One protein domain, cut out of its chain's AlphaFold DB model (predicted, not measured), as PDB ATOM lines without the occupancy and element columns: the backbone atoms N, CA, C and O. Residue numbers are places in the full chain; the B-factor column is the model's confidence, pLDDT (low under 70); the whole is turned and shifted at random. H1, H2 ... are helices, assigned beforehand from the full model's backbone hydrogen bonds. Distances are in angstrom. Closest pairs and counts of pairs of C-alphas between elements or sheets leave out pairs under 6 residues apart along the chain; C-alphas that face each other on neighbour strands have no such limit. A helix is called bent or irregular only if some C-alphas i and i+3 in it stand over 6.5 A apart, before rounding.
ATOM      1  N   VAL A   2     152.778 199.836 219.853       77.31
ATOM      2  CA  VAL A   2     151.347 200.129 219.587       77.31
ATOM      3  C   VAL A   2     150.561 200.570 220.832       77.31
ATOM      4  O   VAL A   2     149.965 201.640 220.843       77.31
ATOM      5  N   LEU A   3     150.587 199.778 221.909       81.31
ATOM      6  CA  LEU A   3     149.836 200.097 223.130       81.31
ATOM      7  C   LEU A   3     150.358 201.348 223.855       81.31
ATOM      8  O   LEU A   3     149.566 202.069 224.445       81.31
ATOM      9  N   GLN A   4     151.662 201.629 223.774       81.75
ATOM     10  CA  GLN A   4     152.253 202.844 224.349       81.75
ATOM     11  C   GLN A   4     151.830 204.090 223.562       81.75
ATOM     12  O   GLN A   4     151.487 205.103 224.164       81.75
ATOM     13  N   ALA A   5     151.797 204.000 222.227       80.00
ATOM     14  CA  ALA A   5     151.320 205.076 221.363       80.00
ATOM     15  C   ALA A   5     149.829 205.363 221.606       80.00
ATOM     16  O   ALA A   5     149.417 206.507 221.720       80.00
ATOM     17  N   VAL A   6     149.008 204.324 221.769       81.50
ATOM     18  CA  VAL A   6     147.577 204.491 222.070       81.50
ATOM     19  C   VAL A   6     147.346 205.072 223.471       81.50
ATOM     20  O   VAL A   6     146.391 205.819 223.676       81.50
ATOM     21  N   ASP A   7     148.211 204.770 224.439       84.00
ATOM     22  CA  ASP A   7     148.105 205.289 225.806       84.00
ATOM     23  C   ASP A   7     148.405 206.783 225.924       84.00
ATOM     24  O   ASP A   7     147.841 207.439 226.801       84.00
ATOM     25  N   SER A   8     149.243 207.334 225.042       80.06
ATOM     26  CA  SER A   8     149.533 208.772 225.019       80.06
ATOM     27  C   SER A   8     148.383 209.609 224.444       80.06
ATOM     28  O   SER A   8     148.359 210.827 224.624       80.06
ATOM     29  N   LEU A   9     147.402 208.975 223.789       78.94
ATOM     30  CA  LEU A   9     146.248 209.661 223.220       78.94
ATOM     31  C   LEU A   9     145.211 210.018 224.295       78.94
ATOM     32  O   LEU A   9     144.621 209.143 224.942       78.94
ATOM     33  N   ASP A  10     144.879 211.308 224.397       78.12
ATOM     34  CA  ASP A  10     143.704 211.756 225.147       78.12
ATOM     35  C   ASP A  10     142.418 211.544 224.333       78.12
ATOM     36  O   ASP A  10     141.893 212.429 223.652       78.12
ATOM     37  N   LEU A  11     141.899 210.319 224.393       74.81
ATOM     38  CA  LEU A  11     140.673 209.931 223.700       74.81
ATOM     39  C   LEU A  11     139.400 210.197 224.530       74.81
ATOM     40  O   LEU A  11     138.299 209.786 224.136       74.81
ATOM     41  N   ARG A  12     139.496 210.867 225.689       69.19
ATOM     42  CA  ARG A  12     138.350 211.096 226.583       69.19
ATOM     43  C   ARG A  12     137.457 212.229 226.068       69.19
ATOM     44  O   ARG A  12     137.602 213.380 226.441       69.19
ATOM     45  N   GLY A  13     136.467 211.883 225.243       56.34
ATOM     46  CA  GLY A  13     135.168 212.574 225.116       56.34
ATOM     47  C   GLY A  13     135.112 214.046 224.658       56.34
ATOM     48  O   GLY A  13     134.005 214.526 224.432       56.34
ATOM     49  N   GLY A  14     136.234 214.753 224.496       54.97
ATOM     50  CA  GLY A  14     136.276 216.173 224.109       54.97
ATOM     51  C   GLY A  14     136.997 216.476 222.789       54.97
ATOM     52  O   GLY A  14     136.833 217.566 222.243       54.97
ATOM     53  N   GLY A  15     137.771 215.531 222.249       56.31
ATOM     54  CA  GLY A  15     138.510 215.714 220.998       56.31
ATOM     55  C   GLY A  15     137.609 215.629 219.766       56.31
ATOM     56  O   GLY A  15     136.727 214.775 219.689       56.31
ATOM     57  N   ARG A  16     137.864 216.473 218.756       61.34
ATOM     58  CA  ARG A  16     137.207 216.456 217.429       61.34
ATOM     59  C   ARG A  16     137.607 215.233 216.577       61.34
ATOM     60  O   ARG A  16     137.775 215.347 215.368       61.34
ATOM     61  N   VAL A  17     137.803 214.073 217.195       70.06
ATOM     62  CA  VAL A  17     138.196 212.835 216.518       70.06
ATOM     63  C   VAL A  17     136.929 212.142 216.027       70.06
ATOM     64  O   VAL A  17     136.004 211.894 216.804       70.06
ATOM     65  N   SER A  18     136.875 211.831 214.729       77.31
ATOM     66  CA  SER A  18     135.756 211.093 214.134       77.31
ATOM     67  C   SER A  18     135.490 209.799 214.906       77.31
ATOM     68  O   SER A  18     136.425 209.088 215.275       77.31
ATOM     69  N   ALA A  19     134.216 209.453 215.116       77.06
ATOM     70  CA  ALA A  19     133.833 208.233 215.827       77.06
ATOM     71  C   ALA A  19     134.427 206.961 215.190       77.06
ATOM     72  O   ALA A  19     134.742 206.016 215.909       77.06
ATOM     73  N   VAL A  20     134.643 206.977 213.869       79.12
ATOM     74  CA  VAL A  20     135.244 205.877 213.094       79.12
ATOM     75  C   VAL A  20     136.693 205.597 213.510       79.12
ATOM     76  O   VAL A  20     137.135 204.459 213.428       79.12
ATOM     77  N   ILE A  21     137.414 206.605 214.002       80.94
ATOM     78  CA  ILE A  21     138.798 206.487 214.487       80.94
ATOM     79  C   ILE A  21     138.804 206.373 216.016       80.94
ATOM     80  O   ILE A  21     139.407 205.475 216.599       80.94
ATOM     81  N   GLY A  22     138.059 207.255 216.684       82.31
ATOM     82  CA  GLY A  22     138.094 207.388 218.135       82.31
ATOM     83  C   GLY A  22     137.438 206.237 218.897       82.31
ATOM     84  O   GLY A  22     137.807 205.997 220.042       82.31
ATOM     85  N   VAL A  23     136.446 205.530 218.341       84.81
ATOM     86  CA  VAL A  23     135.848 204.360 219.021       84.81
ATOM     87  C   VAL A  23     136.788 203.147 218.980       84.81
ATOM     88  O   VAL A  23     137.064 202.613 220.056       84.81
ATOM     89  N   PRO A  24     137.337 202.732 217.821       85.38
ATOM     90  CA  PRO A  24     138.303 201.634 217.767       85.38
ATOM     91  C   PRO A  24     139.548 201.877 218.628       85.38
ATOM     92  O   PRO A  24     139.914 200.999 219.403       85.38
ATOM     93  N   LEU A  25     140.150 203.073 218.569       85.50
ATOM     94  CA  LEU A  25     141.343 203.385 219.366       85.50
ATOM     95  C   LEU A  25     141.051 203.406 220.873       85.50
ATOM     96  O   LEU A  25     141.853 202.908 221.654       85.50
ATOM     97  N   ARG A  26     139.872 203.887 221.301       86.88
ATOM     98  CA  ARG A  26     139.449 203.777 222.710       86.88
ATOM     99  C   ARG A  26     139.254 202.335 223.140       86.88
ATOM    100  O   ARG A  26     139.647 201.977 224.244       86.88
ATOM    101  N   ASN A  27     138.631 201.517 222.294       86.56
ATOM    102  CA  ASN A  27     138.454 200.100 222.587       86.56
ATOM    103  C   ASN A  27     139.812 199.406 222.722       86.56
ATOM    104  O   ASN A  27     139.982 198.623 223.651       86.56
ATOM    105  N   LEU A  28     140.780 199.738 221.863       88.00
ATOM    106  CA  LEU A  28     142.153 199.249 221.970       88.00
ATOM    107  C   LEU A  28     142.830 199.725 223.267       88.00
ATOM    108  O   LEU A  28     143.392 198.907 223.990       88.00
ATOM    109  N   GLN A  29     142.697 201.008 223.623       87.94
ATOM    110  CA  GLN A  29     143.235 201.584 224.866       87.94
ATOM    111  C   GLN A  29     142.662 200.901 226.122       87.94
ATOM    112  O   GLN A  29     143.379 200.628 227.083       87.94
ATOM    113  N   GLN A  30     141.357 200.609 226.117       88.06
ATOM    114  CA  GLN A  30     140.643 200.037 227.262       88.06
ATOM    115  C   GLN A  30     140.811 198.523 227.380       88.06
ATOM    116  O   GLN A  30     141.000 198.013 228.479       88.06
ATOM    117  N   ARG A  31     140.688 197.798 226.263       88.31
ATOM    118  CA  ARG A  31     140.654 196.327 226.248       88.31
ATOM    119  C   ARG A  31     142.012 195.695 225.993       88.31
ATOM    120  O   ARG A  31     142.160 194.513 226.262       88.31
ATOM    121  N   ARG A  32     142.979 196.464 225.474       87.69
ATOM    122  CA  ARG A  32     144.336 196.001 225.129       87.69
ATOM    123  C   ARG A  32     144.361 194.823 224.148       87.69
ATOM    124  O   ARG A  32     145.359 194.123 224.041       87.69
ATOM    125  N   ASP A  33     143.271 194.631 223.410       85.94
ATOM    126  CA  ASP A  33     143.083 193.520 222.484       85.94
ATOM    127  C   ASP A  33     143.563 193.915 221.081       85.94
ATOM    128  O   ASP A  33     142.798 194.403 220.244       85.94
ATOM    129  N   VAL A  34     144.875 193.775 220.874       84.31
ATOM    130  CA  VAL A  34     145.562 194.139 219.623       84.31
ATOM    131  C   VAL A  34     145.136 193.228 218.473       84.31
ATOM    132  O   VAL A  34     144.967 193.711 217.358       84.31
ATOM    133  N   VAL A  35     144.914 191.937 218.743       82.44
ATOM    134  CA  VAL A  35     144.542 190.945 217.722       82.44
ATOM    135  C   VAL A  35     143.156 191.251 217.172       82.44
ATOM    136  O   VAL A  35     142.998 191.407 215.964       82.44
ATOM    137  N   ASN A  36     142.162 191.433 218.047       83.31
ATOM    138  CA  ASN A  36     140.826 191.811 217.604       83.31
ATOM    139  C   ASN A  36     140.857 193.169 216.892       83.31
ATOM    140  O   ASN A  36     140.254 193.323 215.836       83.31
ATOM    141  N   PHE A  37     141.601 194.152 217.411       85.69
ATOM    142  CA  PHE A  37     141.741 195.436 216.726       85.69
ATOM    143  C   PHE A  37     142.314 195.276 215.309       85.69
ATOM    144  O   PHE A  37     141.734 195.820 214.377       85.69
ATOM    145  N   ALA A  38     143.377 194.495 215.117       82.25
ATOM    146  CA  ALA A  38     143.946 194.246 213.794       82.25
ATOM    147  C   ALA A  38     142.947 193.576 212.830       82.25
ATOM    148  O   ALA A  38     142.964 193.867 211.637       82.25
ATOM    149  N   GLN A  39     142.047 192.730 213.342       81.94
ATOM    150  CA  GLN A  39     141.058 192.008 212.535       81.94
ATOM    151  C   GLN A  39     139.840 192.854 212.135       81.94
ATOM    152  O   GLN A  39     139.324 192.688 211.032       81.94
ATOM    153  N   ILE A  40     139.345 193.730 213.018       81.62
ATOM    154  CA  ILE A  40     138.055 194.424 212.815       81.62
ATOM    155  C   ILE A  40     138.152 195.953 212.764       81.62
ATOM    156  O   ILE A  40     137.128 196.623 212.594       81.62
ATOM    157  N   ALA A  41     139.334 196.541 212.966       83.06
ATOM    158  CA  ALA A  41     139.468 197.991 212.952       83.06
ATOM    159  C   ALA A  41     139.186 198.558 211.548       83.06
ATOM    160  O   ALA A  41     139.711 198.065 210.550       83.06
ATOM    161  N   PRO A  42     138.412 199.654 211.450       84.56
ATOM    162  CA  PRO A  42     138.297 200.407 210.211       84.56
ATOM    163  C   PRO A  42     139.677 200.854 209.715       84.56
ATOM    164  O   PRO A  42     140.497 201.322 210.507       84.56
ATOM    165  N   VAL A  43     139.890 200.830 208.397       81.25
ATOM    166  CA  VAL A  43     141.148 201.266 207.755       81.25
ATOM    167  C   VAL A  43     141.576 202.663 208.218       81.25
ATOM    168  O   VAL A  43     142.753 202.900 208.460       81.25
ATOM    169  N   ALA A  44     140.627 203.582 208.418       78.56
ATOM    170  CA  ALA A  44     140.914 204.923 208.928       78.56
ATOM    171  C   ALA A  44     141.527 204.923 210.345       78.56
ATOM    172  O   ALA A  44     142.362 205.768 210.648       78.56
ATOM    173  N   ALA A  45     141.129 203.987 211.213       83.62
ATOM    174  CA  ALA A  45     141.706 203.843 212.549       83.62
ATOM    175  C   ALA A  45     143.108 203.218 212.499       83.62
ATOM    176  O   ALA A  45     143.980 203.637 213.255       83.62
ATOM    177  N   LEU A  46     143.333 202.263 211.587       84.94
ATOM    178  CA  LEU A  46     144.659 201.689 211.329       84.94
ATOM    179  C   LEU A  46     145.625 202.743 210.779       84.94
ATOM    180  O   LEU A  46     146.741 202.854 211.273       84.94
ATOM    181  N   ARG A  47     145.177 203.564 209.821       84.75
ATOM    182  CA  ARG A  47     145.950 204.693 209.279       84.75
ATOM    183  C   ARG A  47     146.361 205.679 210.359       84.75
ATOM    184  O   ARG A  47     147.543 205.957 210.495       84.75
ATOM    185  N   ALA A  48     145.406 206.132 211.169       84.69
ATOM    186  CA  ALA A  48     145.687 207.062 212.261       84.69
ATOM    187  C   ALA A  48     146.665 206.478 213.298       84.69
ATOM    188  O   ALA A  48     147.487 207.197 213.857       84.69
ATOM    189  N   LEU A  49     146.584 205.169 213.563       86.75
ATOM    190  CA  LEU A  49     147.526 204.492 214.452       86.75
ATOM    191  C   LEU A  49     148.929 204.401 213.838       86.75
ATOM    192  O   LEU A  49     149.907 204.652 214.535       86.75
ATOM    193  N   LEU A  50     149.027 204.047 212.554       88.12
ATOM    194  CA  LEU A  50     150.298 203.995 211.834       88.12
ATOM    195  C   LEU A  50     150.954 205.370 211.771       88.12
ATOM    196  O   LEU A  50     152.129 205.464 212.082       88.12
ATOM    197  N   GLU A  51     150.203 206.425 211.456       87.44
ATOM    198  CA  GLU A  51     150.689 207.810 211.452       87.44
ATOM    199  C   GLU A  51     151.316 208.189 212.802       87.44
ATOM    200  O   GLU A  51     152.438 208.690 212.860       87.44
ATOM    201  N   LEU A  52     150.626 207.869 213.901       87.31
ATOM    202  CA  LEU A  52     151.096 208.158 215.254       87.31
ATOM    203  C   LEU A  52     152.405 207.436 215.598       87.31
ATOM    204  O   LEU A  52     153.264 208.003 216.269       87.31
ATOM    205  N   ILE A  53     152.540 206.177 215.177       88.38
ATOM    206  CA  ILE A  53     153.732 205.364 215.453       88.38
ATOM    207  C   ILE A  53     154.879 205.751 214.513       88.38
ATOM    208  O   ILE A  53     156.034 205.785 214.930       88.38
ATOM    209  N   ALA A  54     154.564 206.043 213.252       89.25
ATOM    210  CA  ALA A  54     155.536 206.284 212.200       89.25
ATOM    211  C   ALA A  54     156.118 207.697 212.230       89.25
ATOM    212  O   ALA A  54     157.219 207.874 211.733       89.25
ATOM    213  N   MET A  55     155.432 208.692 212.801       87.00
ATOM    214  CA  MET A  55     155.826 210.105 212.702       87.00
ATOM    215  C   MET A  55     157.298 210.375 213.068       87.00
ATOM    216  O   MET A  55     158.063 210.873 212.246       87.00
ATOM    217  N   VAL A  56     157.715 209.999 214.280       87.81
ATOM    218  CA  VAL A  56     159.085 210.236 214.772       87.81
ATOM    219  C   VAL A  56     160.144 209.463 213.967       87.81
ATOM    220  O   VAL A  56     161.131 210.069 213.550       87.81
ATOM    221  N   PRO A  57     160.010 208.143 213.731       89.31
ATOM    222  CA  PRO A  57     160.988 207.426 212.915       89.31
ATOM    223  C   PRO A  57     160.966 207.853 211.436       89.31
ATOM    224  O   PRO A  57     162.014 207.827 210.796       89.31
ATOM    225  N   LEU A  58     159.830 208.310 210.899       91.62
ATOM    226  CA  LEU A  58     159.724 208.838 209.536       91.62
ATOM    227  C   LEU A  58     160.532 210.127 209.374       91.62
ATOM    228  O   LEU A  58     161.255 210.252 208.392       91.62
ATOM    229  N   GLU A  59     160.460 211.054 210.333       91.69
ATOM    230  CA  GLU A  59     161.279 212.275 210.321       91.69
ATOM    231  C   GLU A  59     162.776 211.944 210.249       91.69
ATOM    232  O   GLU A  59     163.494 212.534 209.447       91.69
ATOM    233  N   LYS A  60     163.232 210.932 210.998       91.31
ATOM    234  CA  LYS A  60     164.628 210.468 210.950       91.31
ATOM    235  C   LYS A  60     165.002 209.858 209.598       91.31
ATOM    236  O   LYS A  60     166.115 210.065 209.124       91.31
ATOM    237  N   VAL A  61     164.093 209.106 208.970       93.75
ATOM    238  CA  VAL A  61     164.314 208.560 207.618       93.75
ATOM    239  C   VAL A  61     164.381 209.689 206.587       93.75
ATOM    240  O   VAL A  61     165.257 209.669 205.728       93.75
ATOM    241  N   ILE A  62     163.504 210.692 206.683       91.00
ATOM    242  CA  ILE A  62     163.521 211.876 205.810       91.00
ATOM    243  C   ILE A  62     164.829 212.656 205.990       91.00
ATOM    244  O   ILE A  62     165.450 213.031 204.998       91.00
ATOM    245  N   GLU A  63     165.278 212.851 207.230       91.88
ATOM    246  CA  GLU A  63     166.550 213.511 207.537       91.88
ATOM    247  C   GLU A  63     167.745 212.736 206.961       91.88
ATOM    248  O   GLU A  63     168.613 213.332 206.325       91.88
ATOM    249  N   ALA A  64     167.758 211.407 207.103       93.19
ATOM    250  CA  ALA A  64     168.794 210.544 206.534       93.19
ATOM    251  C   ALA A  64     168.806 210.557 204.993       93.19
ATOM    252  O   ALA A  64     169.871 210.483 204.379       93.19
ATOM    253  N   LEU A  65     167.638 210.677 204.356       92.38
ATOM    254  CA  LEU A  65     167.516 210.803 202.900       92.38
ATOM    255  C   LEU A  65     167.920 212.190 202.382       92.38
ATOM    256  O   LEU A  65     168.375 212.309 201.241       92.38
ATOM    257  N   GLY A  66     167.742 213.238 203.190       93.12
ATOM    258  CA  GLY A  66     168.051 214.618 202.828       93.12
ATOM    259  C   GLY A  66     167.335 215.057 201.547       93.12
ATOM    260  O   GLY A  66     166.107 215.009 201.442       93.12
ATOM    261  N   GLU A  67     168.117 215.467 200.549       92.00
ATOM    262  CA  GLU A  67     167.635 215.957 199.247       92.00
ATOM    263  C   GLU A  67     166.875 214.892 198.439       92.00
ATOM    264  O   GLU A  67     166.067 215.221 197.574       92.00
ATOM    265  N   TRP A  68     167.098 213.610 198.739       90.12
ATOM    266  CA  TRP A  68     166.461 212.487 198.049       90.12
ATOM    267  C   TRP A  68     165.105 212.101 198.650       90.12
ATOM    268  O   TRP A  68     164.467 211.180 198.154       90.12
ATOM    269  N   SER A  69     164.653 212.779 199.708       88.75
ATOM    270  CA  SER A  69     163.451 212.403 200.468       88.75
ATOM    271  C   SER A  69     162.158 212.380 199.643       88.75
ATOM    272  O   SER A  69     161.287 211.553 199.912       88.75
ATOM    273  N   GLU A  70     162.034 213.222 198.614       85.88
ATOM    274  CA  GLU A  70     160.842 213.261 197.753       85.88
ATOM    275  C   GLU A  70     160.757 212.072 196.781       85.88
ATOM    276  O   GLU A  70     159.661 211.603 196.468       85.88
ATOM    277  N   ASN A  71     161.900 211.579 196.292       92.00
ATOM    278  CA  ASN A  71     161.956 210.505 195.298       92.00
ATOM    279  C   ASN A  71     163.244 209.668 195.429       92.00
ATOM    280  O   ASN A  71     164.117 209.735 194.555       92.00
ATOM    281  N   PRO A  72     163.393 208.902 196.523       93.31
ATOM    282  CA  PRO A  72     164.601 208.134 196.777       93.31
ATOM    283  C   PRO A  72     164.658 206.888 195.893       93.31
ATOM    284  O   PRO A  72     163.636 206.262 195.603       93.31
ATOM    285  N   THR A  73     165.865 206.470 195.520       96.31
ATOM    286  CA  THR A  73     166.080 205.135 194.949       96.31
ATOM    287  C   THR A  73     165.950 204.057 196.026       96.31
ATOM    288  O   THR A  73     166.003 204.331 197.229       96.31
ATOM    289  N   PHE A  74     165.820 202.798 195.603       96.06
ATOM    290  CA  PHE A  74     165.794 201.663 196.526       96.06
ATOM    291  C   PHE A  74     167.011 201.637 197.462       96.06
ATOM    292  O   PHE A  74     166.839 201.503 198.670       96.06
ATOM    293  N   ASP A  75     168.220 201.809 196.922       97.50
ATOM    294  CA  ASP A  75     169.457 201.743 197.708       97.50
ATOM    295  C   ASP A  75     169.554 202.901 198.711       97.50
ATOM    296  O   ASP A  75     169.983 202.701 199.846       97.50
ATOM    297  N   GLN A  76     169.090 204.096 198.326       96.31
ATOM    298  CA  GLN A  76     169.034 205.260 199.213       96.31
ATOM    299  C   GLN A  76     168.054 205.038 200.368       96.31
ATOM    300  O   GLN A  76     168.404 205.273 201.523       96.31
ATOM    301  N   LEU A  77     166.848 204.535 200.078       97.38
ATOM    302  CA  LEU A  77     165.865 204.205 201.111       97.38
ATOM    303  C   LEU A  77     166.370 203.088 202.032       97.38
ATOM    304  O   LEU A  77     166.242 203.194 203.247       97.38
ATOM    305  N   SER A  78     166.965 202.040 201.460       97.62
ATOM    306  CA  SER A  78     167.569 200.928 202.197       97.62
ATOM    307  C   SER A  78     168.620 201.433 203.187       97.62
ATOM    308  O   SER A  78     168.536 201.139 204.378       97.62
ATOM    309  N   ALA A  79     169.563 202.253 202.712       97.38
ATOM    310  CA  ALA A  79     170.623 202.821 203.537       97.38
ATOM    311  C   ALA A  79     170.087 203.768 204.624       97.38
ATOM    312  O   ALA A  79     170.558 203.726 205.758       97.38
ATOM    313  N   ALA A  80     169.077 204.588 204.310       97.19
ATOM    314  CA  ALA A  80     168.447 205.470 205.291       97.19
ATOM    315  C   ALA A  80     167.760 204.677 206.414       97.19
ATOM    316  O   ALA A  80     167.901 205.013 207.590       97.19
ATOM    317  N   VAL A  81     167.066 203.587 206.075       96.81
ATOM    318  CA  VAL A  81     166.470 202.684 207.070       96.81
ATOM    319  C   VAL A  81     167.553 202.036 207.937       96.81
ATOM    320  O   VAL A  81     167.413 202.015 209.159       96.81
ATOM    321  N   ASP A  82     168.655 201.573 207.342       97.00
ATOM    322  CA  ASP A  82     169.782 200.994 208.089       97.00
ATOM    323  C   ASP A  82     170.421 202.002 209.047       97.00
ATOM    324  O   ASP A  82     170.734 201.663 210.188       97.00
ATOM    325  N   GLN A  83     170.558 203.258 208.623       96.31
ATOM    326  CA  GLN A  83     171.070 204.332 209.467       96.31
ATOM    327  C   GLN A  83     170.150 204.607 210.662       96.31
ATOM    328  O   GLN A  83     170.630 204.780 211.783       96.31
ATOM    329  N   VAL A  84     168.832 204.618 210.449       94.19
ATOM    330  CA  VAL A  84     167.849 204.834 211.519       94.19
ATOM    331  C   VAL A  84     167.841 203.671 212.516       94.19
ATOM    332  O   VAL A  84     167.797 203.909 213.726       94.19
ATOM    333  N   LEU A  85     167.971 202.430 212.040       94.88
ATOM    334  CA  LEU A  85     168.137 201.248 212.893       94.88
ATOM    335  C   LEU A  85     169.449 201.302 213.689       94.88
ATOM    336  O   LEU A  85     169.450 201.097 214.902       94.88
ATOM    337  N   ALA A  86     170.563 201.657 213.042       95.31
ATOM    338  CA  ALA A  86     171.860 201.815 213.700       95.31
ATOM    339  C   ALA A  86     171.859 202.939 214.755       95.31
ATOM    340  O   ALA A  86     172.567 202.851 215.757       95.31
ATOM    341  N   ALA A  87     171.028 203.969 214.565       92.50
ATOM    342  CA  ALA A  87     170.798 205.042 215.532       92.50
ATOM    343  C   ALA A  87     169.880 204.638 216.706       92.50
ATOM    344  O   ALA A  87     169.566 205.473 217.557       92.50
ATOM    345  N   GLY A  88     169.455 203.372 216.773       92.12
ATOM    346  CA  GLY A  88     168.704 202.801 217.891       92.12
ATOM    347  C   GLY A  88     167.193 202.718 217.687       92.12
ATOM    348  O   GLY A  88     166.482 202.472 218.660       92.12
ATOM    349  N   ALA A  89     166.683 202.925 216.468       91.50
ATOM    350  CA  ALA A  89     165.287 202.610 216.173       91.50
ATOM    351  C   ALA A  89     165.055 201.094 216.197       91.50
ATOM    352  O   ALA A  89     165.911 200.299 215.811       91.50
ATOM    353  N   SER A  90     163.870 200.696 216.640       92.44
ATOM    354  CA  SER A  90     163.429 199.304 216.624       92.44
ATOM    355  C   SER A  90     162.975 198.859 215.229       92.44
ATOM    356  O   SER A  90     162.547 199.670 214.404       92.44
ATOM    357  N   ASN A  91     162.996 197.545 214.980       93.06
ATOM    358  CA  ASN A  91     162.454 196.973 213.743       93.06
ATOM    359  C   ASN A  91     160.968 197.317 213.568       93.06
ATOM    360  O   ASN A  91     160.553 197.671 212.471       93.06
ATOM    361  N   ASP A  92     160.190 197.298 214.653       90.19
ATOM    362  CA  ASP A  92     158.769 197.666 214.655       90.19
ATOM    363  C   ASP A  92     158.537 199.116 214.194       90.19
ATOM    364  O   ASP A  92     157.582 199.393 213.469       90.19
ATOM    365  N   GLU A  93     159.403 200.053 214.596       90.62
ATOM    366  CA  GLU A  93     159.346 201.448 214.139       90.62
ATOM    367  C   GLU A  93     159.673 201.561 212.652       90.62
ATOM    368  O   GLU A  93     158.957 202.247 211.924       90.62
ATOM    369  N   ALA A  94     160.705 200.856 212.180       93.69
ATOM    370  CA  ALA A  94     161.037 200.819 210.758       93.69
ATOM    371  C   ALA A  94     159.883 200.228 209.933       93.69
ATOM    372  O   ALA A  94     159.475 200.816 208.930       93.69
ATOM    373  N   VAL A  95     159.289 199.122 210.386       94.25
ATOM    374  CA  VAL A  95     158.117 198.513 209.744       94.25
ATOM    375  C   VAL A  95     156.933 199.478 209.732       94.25
ATOM    376  O   VAL A  95     156.283 199.618 208.696       94.25
ATOM    377  N   ALA A  96     156.669 200.193 210.830       91.81
ATOM    378  CA  ALA A  96     155.603 201.191 210.882       91.81
ATOM    379  C   ALA A  96     155.814 202.321 209.861       91.81
ATOM    380  O   ALA A  96     154.859 202.695 209.179       91.81
ATOM    381  N   VAL A  97     157.047 202.818 209.697       94.31
ATOM    382  CA  VAL A  97     157.386 203.832 208.679       94.31
ATOM    383  C   VAL A  97     157.151 203.307 207.268       94.31
ATOM    384  O   VAL A  97     156.479 203.963 206.468       94.31
ATOM    385  N   LEU A  98     157.668 202.115 206.959       95.38
ATOM    386  CA  LEU A  98     157.517 201.509 205.636       95.38
ATOM    387  C   LEU A  98     156.039 201.242 205.317       95.38
ATOM    388  O   LEU A  98     155.577 201.568 204.223       95.38
ATOM    389  N   ALA A  99     155.280 200.710 206.279       93.44
ATOM    390  CA  ALA A  99     153.850 200.462 206.142       93.44
ATOM    391  C   ALA A  99     153.059 201.765 205.957       93.44
ATOM    392  O   ALA A  99     152.194 201.839 205.084       93.44
ATOM    393  N   PHE A 100     153.379 202.808 206.725       92.00
ATOM    394  CA  PHE A 100     152.750 204.120 206.601       92.00
ATOM    395  C   PHE A 100     152.975 204.726 205.209       92.00
ATOM    396  O   PHE A 100     152.010 205.089 204.539       92.00
ATOM    397  N   ALA A 101     154.218 204.727 204.715       91.31
ATOM    398  CA  ALA A 101     154.547 205.234 203.382       91.31
ATOM    399  C   ALA A 101     153.810 204.482 202.255       91.31
ATOM    400  O   ALA A 101     153.424 205.084 201.251       91.31
ATOM    401  N   ILE A 102     153.575 203.173 202.416       92.31
ATOM    402  CA  ILE A 102     152.788 202.372 201.465       92.31
ATOM    403  C   ILE A 102     151.313 202.770 201.497       92.31
ATOM    404  O   ILE A 102     150.691 202.901 200.443       92.31
ATOM    405  N   VAL A 103     150.745 202.925 202.693       88.38
ATOM    406  CA  VAL A 103     149.315 203.200 202.873       88.38
ATOM    407  C   VAL A 103     148.944 204.617 202.428       88.38
ATOM    408  O   VAL A 103     147.861 204.799 201.865       88.38
ATOM    409  N   GLU A 104     149.842 205.582 202.627       87.25
ATOM    410  CA  GLU A 104     149.699 206.961 202.142       87.25
ATOM    411  C   GLU A 104     150.095 207.128 200.665       87.25
ATOM    412  O   GLU A 104     149.839 208.169 200.067       87.25
ATOM    413  N   GLY A 105     150.668 206.093 200.043       87.19
ATOM    414  CA  GLY A 105     150.953 206.081 198.608       87.19
ATOM    415  C   GLY A 105     152.109 206.993 198.198       87.19
ATOM    416  O   GLY A 105     152.053 207.616 197.140       87.19
ATOM    417  N   PHE A 106     153.156 207.084 199.020       87.94
ATOM    418  CA  PHE A 106     154.339 207.882 198.693       87.94
ATOM    419  C   PHE A 106     155.057 207.339 197.443       87.94
ATOM    420  O   PHE A 106     154.970 206.138 197.168       87.94
ATOM    421  N   PRO A 107     155.830 208.165 196.707       88.25
ATOM    422  CA  PRO A 107     156.589 207.715 195.531       88.25
ATOM    423  C   PRO A 107     157.478 206.490 195.808       88.25
ATOM    424  O   PRO A 107     157.580 205.581 194.985       88.25
ATOM    425  N   ALA A 108     158.035 206.409 197.018       91.44
ATOM    426  CA  ALA A 108     158.869 205.302 197.476       91.44
ATOM    427  C   ALA A 108     158.099 204.017 197.859       91.44
ATOM    428  O   ALA A 108     158.725 203.022 198.220       91.44
ATOM    429  N   ALA A 109     156.760 203.978 197.780       91.75
ATOM    430  CA  ALA A 109     155.947 202.852 198.260       91.75
ATOM    431  C   ALA A 109     156.344 201.498 197.643       91.75
ATOM    432  O   ALA A 109     156.310 200.470 198.324       91.75
ATOM    433  N   GLY A 110     156.752 201.478 196.368       94.06
ATOM    434  CA  GLY A 110     157.266 200.267 195.718       94.06
ATOM    435  C   GLY A 110     158.553 199.746 196.369       94.06
ATOM    436  O   GLY A 110     158.693 198.544 196.591       94.06
ATOM    437  N   HIS A 111     159.462 200.649 196.741       96.00
ATOM    438  CA  HIS A 111     160.700 200.318 197.446       96.00
ATOM    439  C   HIS A 111     160.429 199.866 198.884       96.00
ATOM    440  O   HIS A 111     161.027 198.888 199.327       96.00
ATOM    441  N   CYS A 112     159.467 200.482 199.575       95.81
ATOM    442  CA  CYS A 112     159.048 200.056 200.911       95.81
ATOM    443  C   CYS A 112     158.521 198.612 200.925       95.81
ATOM    444  O   CYS A 112     158.909 197.828 201.787       95.81
ATOM    445  N   ARG A 113     157.678 198.232 199.949       94.94
ATOM    446  CA  ARG A 113     157.185 196.844 199.820       94.94
ATOM    447  C   ARG A 113     158.329 195.861 199.613       94.94
ATOM    448  O   ARG A 113     158.332 194.792 200.212       94.94
ATOM    449  N   ARG A 114     159.293 196.237 198.772       95.94
ATOM    450  CA  ARG A 114     160.472 195.419 198.498       95.94
ATOM    451  C   ARG A 114     161.324 195.225 199.755       95.94
ATOM    452  O   ARG A 114     161.686 194.096 200.048       95.94
ATOM    453  N   LEU A 115     161.566 196.281 200.535       96.38
ATOM    454  CA  LEU A 115     162.305 196.183 201.800       96.38
ATOM    455  C   LEU A 115     161.616 195.273 202.821       96.38
ATOM    456  O   LEU A 115     162.297 194.486 203.468       96.38
ATOM    457  N   LEU A 116     160.288 195.360 202.947       95.38
ATOM    458  CA  LEU A 116     159.517 194.481 203.834       95.38
ATOM    459  C   LEU A 116     159.572 193.009 203.399       95.38
ATOM    460  O   LEU A 116     159.528 192.132 204.249       95.38
ATOM    461  N   ALA A 117     159.668 192.739 202.095       93.12
ATOM    462  CA  ALA A 117     159.734 191.378 201.567       93.12
ATOM    463  C   ALA A 117     161.148 190.772 201.612       93.12
ATOM    464  O   ALA A 117     161.287 189.567 201.790       93.12
ATOM    465  N   GLU A 118     162.196 191.580 201.415       94.31
ATOM    466  CA  GLU A 118     163.582 191.094 201.313       94.31
ATOM    467  C   GLU A 118     164.294 190.961 202.668       94.31
ATOM    468  O   GLU A 118     165.326 190.297 202.748       94.31
ATOM    469  N   ARG A 119     163.790 191.601 203.730       93.31
ATOM    470  CA  ARG A 119     164.471 191.655 205.029       93.31
ATOM    471  C   ARG A 119     163.739 190.826 206.080       93.31
ATOM    472  O   ARG A 119     162.725 191.261 206.611       93.31
ATOM    473  N   GLU A 120     164.330 189.695 206.459       90.44
ATOM    474  CA  GLU A 120     163.805 188.779 207.493       90.44
ATOM    475  C   GLU A 120     163.535 189.482 208.833       90.44
ATOM    476  O   GLU A 120     162.564 189.197 209.521       90.44
ATOM    477  N   GLN A 121     164.340 190.483 209.194       89.94
ATOM    478  CA  GLN A 121     164.148 191.254 210.429       89.94
ATOM    479  C   GLN A 121     162.851 192.091 210.463       89.94
ATOM    480  O   GLN A 121     162.504 192.629 211.516       89.94
ATOM    481  N   PHE A 122     162.178 192.244 209.316       92.81
ATOM    482  CA  PHE A 122     160.884 192.913 209.156       92.81
ATOM    483  C   PHE A 122     159.726 191.928 208.975       92.81
ATOM    484  O   PHE A 122     158.599 192.358 208.723       92.81
ATOM    485  N   GLU A 123     159.988 190.626 209.098       87.12
ATOM    486  CA  GLU A 123     158.962 189.600 209.016       87.12
ATOM    487  C   GLU A 123     157.919 189.825 210.115       87.12
ATOM    488  O   GLU A 123     158.216 189.884 211.313       87.12
TER     489      GLU A 123
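Overview. This is residues 2 to 123 of the 320 residues of an uncharacterized protein of Acidimicrobiaceae bacterium (UniProt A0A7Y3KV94). A long, kinked helix, H4, joins two groups of helices: a smaller lobe of H1, H2 and H3 round its first part, and a larger lobe in which H5 and H6 pack on it and H7 packs on those two. The 122 printed residues hold seven named helices, H1 to H7 in chain order, and no named strand: all helix, mostly crossed. The whole is compact, with a radius of gyration of the C-alphas of 15.4 A, yet elongated, spanning 44 by 28 by 25 A.

Arrangement. H1, residues 2 to 7, touches residues 25 to 29 alone of H2, residues 19 to 31, about perpendicular at 83 degrees; their closest C-alphas, Val 6 and Gln 29, are 5.9 A apart. H2 and H3, residues 34 to 40, form a hairpin and only just touch, with 3 pairs of C-alphas within 8 A, the closest Leu 28 and Phe 37 at 6.5 A. The hub is H4, residues 43 to 68, touching H1, H2, H5, residues 74 to 86, and H6, residues 91 to 103. With residues 47 to 58 alone it touches H6, about perpendicular at 78 degrees, closest at the C-alphas of Ala 54 and Val 97, 4.7 A. H6 and H7, residues 109 to 118, form a hairpin, closest at the C-alphas of Ile 102 and Ala 109, 4.5 A. H4 and H7 are apart. Every O i to N i+4 pair is within hydrogen-bond range in H1, H3, H5, H6 and H7, against 8 of 9 in H2 and 18 of 22 in H4.

Along the chain. H1 begins at C-alpha 2, (151.347, 200.129, 219.587). H4, 29.3 A long, has a kink of 61 degrees near residue 58 and is irregular, C-alphas 64 and 67 being 9.2 A apart. H5 and H6 each measure 18.2 A, H2 17.2 A. H7 ends at C-alpha 118, (163.582, 191.094, 201.313).

Size, cuts and confidence. The C-alphas farthest apart, Gly 13 and Asp 75, are 45.2 A apart. The printed part has no cut; the link from H1 to H2 is long. Residues 12 to 16 have pLDDT under 70.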